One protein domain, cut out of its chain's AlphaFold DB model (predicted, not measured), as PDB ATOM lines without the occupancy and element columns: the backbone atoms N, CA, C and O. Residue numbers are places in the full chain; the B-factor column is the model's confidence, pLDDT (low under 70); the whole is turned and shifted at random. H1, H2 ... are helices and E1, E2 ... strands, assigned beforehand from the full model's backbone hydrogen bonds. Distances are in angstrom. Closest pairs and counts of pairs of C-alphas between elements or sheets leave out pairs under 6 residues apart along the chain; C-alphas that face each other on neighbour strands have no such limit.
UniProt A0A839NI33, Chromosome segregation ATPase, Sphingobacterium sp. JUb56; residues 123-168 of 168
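AT A GLANCE: This is residues 123 to 168 of the 168 residues of the protein "Chromosome segregation ATPase" of Sphingobacterium sp. JUb56 (UniProt A0A839NI33). With little regular structure, this is a tiny two-stranded sheet, E1 and E2, with one short helix, H1, packed mainly by E2, and a long loop, residues 129 to 152, that folds back on itself. The 46 printed residues run E1, H1, E2; the sheet is antiparallel and the class mixed, with 15 residues in named elements. The whole is compact, radius of gyration of the C-alphas 9.4 A, spanning 24 by 20 by 20 A.

HOW THE PARTS SIT: E1, residues 126 to 128, and E2, residues 165 to 167, are antiparallel neighbours at 151 degrees; N 127 and O 166 are within hydrogen-bond range at 2.8 A. The closest C-alphas of E2 and H1, residues 153 to 161, are those of Val 165 and Leu 159, 5.6 A apart. In H1 every O i to N i+4 pair is within hydrogen-bond range. Residues 132 to 133 pair with 141 to 142, antiparallel.

IN THESE COORDINATES: E1 begins at C-alpha 126 (-10.977, 35.472, 14.349). H1 measures 12.2 A, and E1 and E2 6.8 A each. E2 ends at C-alpha 167 (-14.460, 33.902, 12.040).

THE WHOLE: The printed part has no cut. E1 to H1 is a long link, H1 to E2 tight. Residues 123 and 136 to 139 are under pLDDT 70.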
ATOM      1  N   GLU A 123      -8.578  44.448  10.795       62.53
ATOM      2  CA  GLU A 123      -9.907  43.990  11.207       62.53
ATOM      3  C   GLU A 123      -9.780  42.605  11.844       62.53
ATOM      4  O   GLU A 123      -9.099  41.735  11.294       62.53
ATOM      5  N   LYS A 124     -10.391  42.426  13.019       72.00
ATOM      6  CA  LYS A 124     -10.342  41.157  13.745       72.00
ATOM      7  C   LYS A 124     -11.053  40.096  12.904       72.00
ATOM      8  O   LYS A 124     -12.264  40.180  12.717       72.00
ATOM      9  N   LYS A 125     -10.312  39.119  12.384       82.00
ATOM     10  CA  LYS A 125     -10.855  38.051  11.529       82.00
ATOM     11  C   LYS A 125     -11.278  36.832  12.326       82.00
ATOM     12  O   LYS A 125     -12.089  36.063  11.832       82.00
ATOM     13  N   PHE A 126     -10.731  36.643  13.521       91.00
ATOM     14  CA  PHE A 126     -10.977  35.472  14.349       91.00
ATOM     15  C   PHE A 126     -11.074  35.872  15.819       91.00
ATOM     16  O   PHE A 126     -10.118  36.385  16.397       91.00
ATOM     17  N   ILE A 127     -12.244  35.641  16.406       92.94
ATOM     18  CA  ILE A 127     -12.581  36.017  17.779       92.94
ATOM     19  C   ILE A 127     -12.801  34.769  18.611       92.94
ATOM     20  O   ILE A 127     -13.523  33.861  18.204       92.94
ATOM     21  N   VAL A 128     -12.228  34.739  19.806       94.00
ATOM     22  CA  VAL A 128     -12.461  33.663  20.768       94.00
ATOM     23  C   VAL A 128     -13.911  33.706  21.258       94.00
ATOM     24  O   VAL A 128     -14.367  34.727  21.770       94.00
ATOM     25  N   ILE A 129     -14.628  32.591  21.125       94.56
ATOM     26  CA  ILE A 129     -16.013  32.424  21.601       94.56
ATOM     27  C   ILE A 129     -16.111  31.477  22.802       94.56
ATOM     28  O   ILE A 129     -17.098  31.516  23.533       94.56
ATOM     29  N   SER A 130     -15.067  30.682  23.056       94.75
ATOM     30  CA  SER A 130     -14.932  29.850  24.251       94.75
ATOM     31  C   SER A 130     -13.486  29.908  24.756       94.75
ATOM     32  O   SER A 130     -12.577  29.733  23.942       94.75
ATOM     33  N   PRO A 131     -13.232  30.170  26.055       93.81
ATOM     34  CA  PRO A 131     -11.877  30.311  26.566       93.81
ATOM     35  C   PRO A 131     -11.062  29.038  26.368       93.81
ATOM     36  O   PRO A 131     -11.531  27.930  26.638       93.81
ATOM     37  N   PHE A 132      -9.807  29.198  25.973       92.69
ATOM     38  CA  PHE A 132      -8.878  28.083  25.867       92.69
ATOM     39  C   PHE A 132      -7.476  28.509  26.277       92.69
ATOM     40  O   PHE A 132      -7.100  29.677  26.213       92.69
ATOM     41  N   ARG A 133      -6.691  27.534  26.727       89.25
ATOM     42  CA  ARG A 133      -5.281  27.729  27.041       89.25
ATOM     43  C   ARG A 133      -4.441  27.300  25.849       89.25
ATOM     44  O   ARG A 133      -4.694  26.239  25.274       89.25
ATOM     45  N   ASP A 134      -3.444  28.108  25.509       80.56
ATOM     46  CA  ASP A 134      -2.410  27.659  24.591       80.56
ATOM     47  C   ASP A 134      -1.517  26.626  25.274       80.56
ATOM     48  O   ASP A 134      -0.982  26.866  26.357       80.56
ATOM     49  N   ASN A 135      -1.350  25.479  24.628       73.25
ATOM     50  CA  ASN A 135      -0.440  24.434  25.084       73.25
ATOM     51  C   ASN A 135       0.846  24.383  24.240       73.25
ATOM     52  O   ASN A 135       1.685  23.521  24.485       73.25
ATOM     53  N   GLN A 136       0.986  25.261  23.238       68.31
ATOM     54  CA  GLN A 136       2.102  25.295  22.288       68.31
ATOM     55  C   GLN A 136       2.932  26.594  22.353       68.31
ATOM     56  O   GLN A 136       3.940  26.686  21.656       68.31
ATOM     57  N   GLY A 137       2.569  27.568  23.197       62.97
ATOM     58  CA  GLY A 137       3.287  28.840  23.344       62.97
ATOM     59  C   GLY A 137       3.137  29.484  24.729       62.97
ATOM     60  O   GLY A 137       2.335  29.040  25.549       62.97
ATOM     61  N   ASP A 138       3.897  30.556  24.973       61.75
ATOM     62  CA  ASP A 138       3.902  31.320  26.236       61.75
ATOM     63  C   ASP A 138       2.702  32.288  26.382       61.75
ATOM     64  O   ASP A 138       2.628  33.057  27.341       61.75
ATOM     65  N   GLU A 139       1.739  32.272  25.451       65.44
ATOM     66  CA  GLU A 139       0.657  33.271  25.368       65.44
ATOM     67  C   GLU A 139      -0.483  33.072  26.390       65.44
ATOM     68  O   GLU A 139      -1.385  33.900  26.500       65.44
ATOM     69  N   GLY A 140      -0.422  32.030  27.224       80.94
ATOM     70  CA  GLY A 140      -1.319  31.880  28.370       80.94
ATOM     71  C   GLY A 140      -2.756  31.477  28.002       80.94
ATOM     72  O   GLY A 140      -2.977  30.551  27.222       80.94
ATOM     73  N   ILE A 141      -3.746  32.078  28.676       89.25
ATOM     74  CA  ILE A 141      -5.177  31.775  28.492       89.25
ATOM     75  C   ILE A 141      -5.801  32.855  27.610       89.25
ATOM     76  O   ILE A 141      -5.765  34.029  27.973       89.25
ATOM     77  N   PHE A 142      -6.429  32.437  26.514       92.38
ATOM     78  CA  PHE A 142      -7.250  33.293  25.671       92.38
ATOM     79  C   PHE A 142      -8.687  33.328  26.194       92.38
ATOM     80  O   PHE A 142      -9.295  32.286  26.456       92.38
ATOM     81  N   ASN A 143      -9.230  34.531  26.349       93.81
ATOM     82  CA  ASN A 143     -10.566  34.791  26.870       93.81
ATOM     83  C   ASN A 143     -11.541  35.131  25.741       93.81
ATOM     84  O   ASN A 143     -11.146  35.534  24.650       93.81
ATOM     85  N   ILE A 144     -12.840  34.993  26.013       92.38
ATOM     86  CA  ILE A 144     -13.895  35.339  25.050       92.38
ATOM     87  C   ILE A 144     -13.748  36.806  24.618       92.38
ATOM     88  O   ILE A 144     -13.651  37.699  25.459       92.38
ATOM     89  N   GLY A 145     -13.788  37.053  23.308       88.38
ATOM     90  CA  GLY A 145     -13.648  38.383  22.708       88.38
ATOM     91  C   GLY A 145     -12.216  38.763  22.312       88.38
ATOM     92  O   GLY A 145     -12.031  39.770  21.609       88.38
ATOM     93  N   ASP A 146     -11.223  37.965  22.715       90.56
ATOM     94  CA  ASP A 146      -9.836  38.148  22.295       90.56
ATOM     95  C   ASP A 146      -9.701  37.929  20.782       90.56
ATOM     96  O   ASP A 146     -10.387  37.094  20.185       90.56
ATOM     97  N   ASP A 147      -8.830  38.724  20.157       90.06
ATOM     98  CA  ASP A 147      -8.460  38.556  18.753       90.06
ATOM     99  C   ASP A 147      -7.274  37.602  18.669       90.06
ATOM    100  O   ASP A 147      -6.236  37.846  19.283       90.06
ATOM    101  N   VAL A 148      -7.438  36.536  17.896       90.06
ATOM    102  CA  VAL A 148      -6.401  35.524  17.672       90.06
ATOM    103  C   VAL A 148      -6.005  35.430  16.202       90.06
ATOM    104  O   VAL A 148      -5.405  34.451  15.771       90.06
ATOM    105  N   SER A 149      -6.315  36.459  15.406       88.69
ATOM    106  CA  SER A 149      -6.008  36.508  13.968       88.69
ATOM    107  C   SER A 149      -4.507  36.449  13.643       88.69
ATOM    108  O   SER A 149      -4.155  36.327  12.472       88.69
ATOM    109  N   HIS A 150      -3.628  36.568  14.647       86.88
ATOM    110  CA  HIS A 150      -2.175  36.416  14.516       86.88
ATOM    111  C   HIS A 150      -1.702  34.958  14.493       86.88
ATOM    112  O   HIS A 150      -0.553  34.719  14.124       86.88
ATOM    113  N   LEU A 151      -2.550  34.003  14.891       87.31
ATOM    114  CA  LEU A 151      -2.219  32.579  14.867       87.31
ATOM    115  C   LEU A 151      -2.114  32.055  13.425       87.31
ATOM    116  O   LEU A 151      -2.721  32.598  12.500       87.31
ATOM    117  N   ASP A 152      -1.339  30.986  13.233       86.81
ATOM    118  CA  ASP A 152      -1.200  30.341  11.927       86.81
ATOM    119  C   ASP A 152      -2.529  29.731  11.430       86.81
ATOM    120  O   ASP A 152      -3.456  29.465  12.200       86.81
ATOM    121  N   ALA A 153      -2.640  29.550  10.110       86.00
ATOM    122  CA  ALA A 153      -3.891  29.158   9.461       86.00
ATOM    123  C   ALA A 153      -4.385  27.768   9.896       86.00
ATOM    124  O   ALA A 153      -5.578  27.611  10.161       86.00
ATOM    125  N   ASP A 154      -3.478  26.797  10.023       88.81
ATOM    126  CA  ASP A 154      -3.804  25.421  10.414       88.81
ATOM    127  C   ASP A 154      -4.336  25.382  11.854       88.81
ATOM    128  O   ASP A 154      -5.310  24.692  12.180       88.81
ATOM    129  N   ARG A 155      -3.735  26.186  12.735       89.94
ATOM    130  CA  ARG A 155      -4.174  26.346  14.118       89.94
ATOM    131  C   ARG A 155      -5.524  27.044  14.207       89.94
ATOM    132  O   ARG A 155      -6.376  26.597  14.975       89.94
ATOM    133  N   LEU A 156      -5.752  28.101  13.429       90.56
ATOM    134  CA  LEU A 156      -7.055  28.768  13.367       90.56
ATOM    135  C   LEU A 156      -8.153  27.823  12.872       90.56
ATOM    136  O   LEU A 156      -9.227  27.785  13.467       90.56
ATOM    137  N   GLU A 157      -7.883  27.017  11.844       90.75
ATOM    138  CA  GLU A 157      -8.827  26.014  11.344       90.75
ATOM    139  C   GLU A 157      -9.163  24.968  12.419       90.75
ATOM    140  O   GLU A 157     -10.337  24.643  12.628       90.75
ATOM    141  N   ASN A 158      -8.164  24.501  13.175       92.44
ATOM    142  CA  ASN A 158      -8.383  23.592  14.301       92.44
ATOM    143  C   ASN A 158      -9.257  24.224  15.397       92.44
ATOM    144  O   ASN A 158     -10.186  23.586  15.893       92.44
ATOM    145  N   LEU A 159      -8.988  25.479  15.766       92.81
ATOM    146  CA  LEU A 159      -9.733  26.193  16.807       92.81
ATOM    147  C   LEU A 159     -11.179  26.489  16.389       92.81
ATOM    148  O   LEU A 159     -12.082  26.365  17.218       92.81
ATOM    149  N   VAL A 160     -11.408  26.816  15.114       93.00
ATOM    150  CA  VAL A 160     -12.754  26.961  14.540       93.00
ATOM    151  C   VAL A 160     -13.490  25.622  14.528       93.00
ATOM    152  O   VAL A 160     -14.635  25.552  14.963       93.00
ATOM    153  N   SER A 161     -12.823  24.539  14.113       93.56
ATOM    154  CA  SER A 161     -13.404  23.183  14.097       93.56
ATOM    155  C   SER A 161     -13.795  22.684  15.492       93.56
ATOM    156  O   SER A 161     -14.648  21.812  15.628       93.56
ATOM    157  N   ARG A 162     -13.161  23.227  16.536       93.50
ATOM    158  CA  ARG A 162     -13.445  22.938  17.950       93.50
ATOM    159  C   ARG A 162     -14.407  23.936  18.593       93.50
ATOM    160  O   ARG A 162     -14.592  23.870  19.803       93.50
ATOM    161  N   GLU A 163     -14.964  24.862  17.812       93.44
ATOM    162  CA  GLU A 163     -15.889  25.905  18.276       93.44
ATOM    163  C   GLU A 163     -15.301  26.790  19.393       93.44
ATOM    164  O   GLU A 163     -16.016  27.352  20.220       93.44
ATOM    165  N   LEU A 164     -13.971  26.924  19.436       94.44
ATOM    166  CA  LEU A 164     -13.284  27.790  20.400       94.44
ATOM    167  C   LEU A 164     -13.164  29.223  19.879       94.44
ATOM    168  O   LEU A 164     -13.146  30.183  20.651       94.44
ATOM    169  N   VAL A 165     -13.100  29.366  18.557       94.25
ATOM    170  CA  VAL A 165     -12.916  30.626  17.838       94.25
ATOM    171  C   VAL A 165     -13.934  30.702  16.706       94.25
ATOM    172  O   VAL A 165     -14.220  29.703  16.054       94.25
ATOM    173  N   GLN A 166     -14.457  31.896  16.445       93.31
ATOM    174  CA  GLN A 166     -15.338  32.184  15.321       93.31
ATOM    175  C   GLN A 166     -14.665  33.163  14.363       93.31
ATOM    176  O   GLN A 166     -14.019  34.123  14.784       93.31
ATOM    177  N   LYS A 167     -14.853  32.938  13.062       88.94
ATOM    178  CA  LYS A 167     -14.460  33.902  12.040       88.94
ATOM    179  C   LYS A 167     -15.426  35.097  12.048       88.94
ATOM    180  O   LYS A 167     -16.637  34.884  11.966       88.94
ATOM    181  N   GLY A 168     -14.881  36.304  12.195       73.81
ATOM    182  CA  GLY A 168     -15.606  37.577  12.094       73.81
ATOM    183  C   GLY A 168     -16.073  37.887  10.679       73.81
ATOM    184  O   GLY A 168     -15.484  37.332   9.719       73.81
TER     185      GLY A 168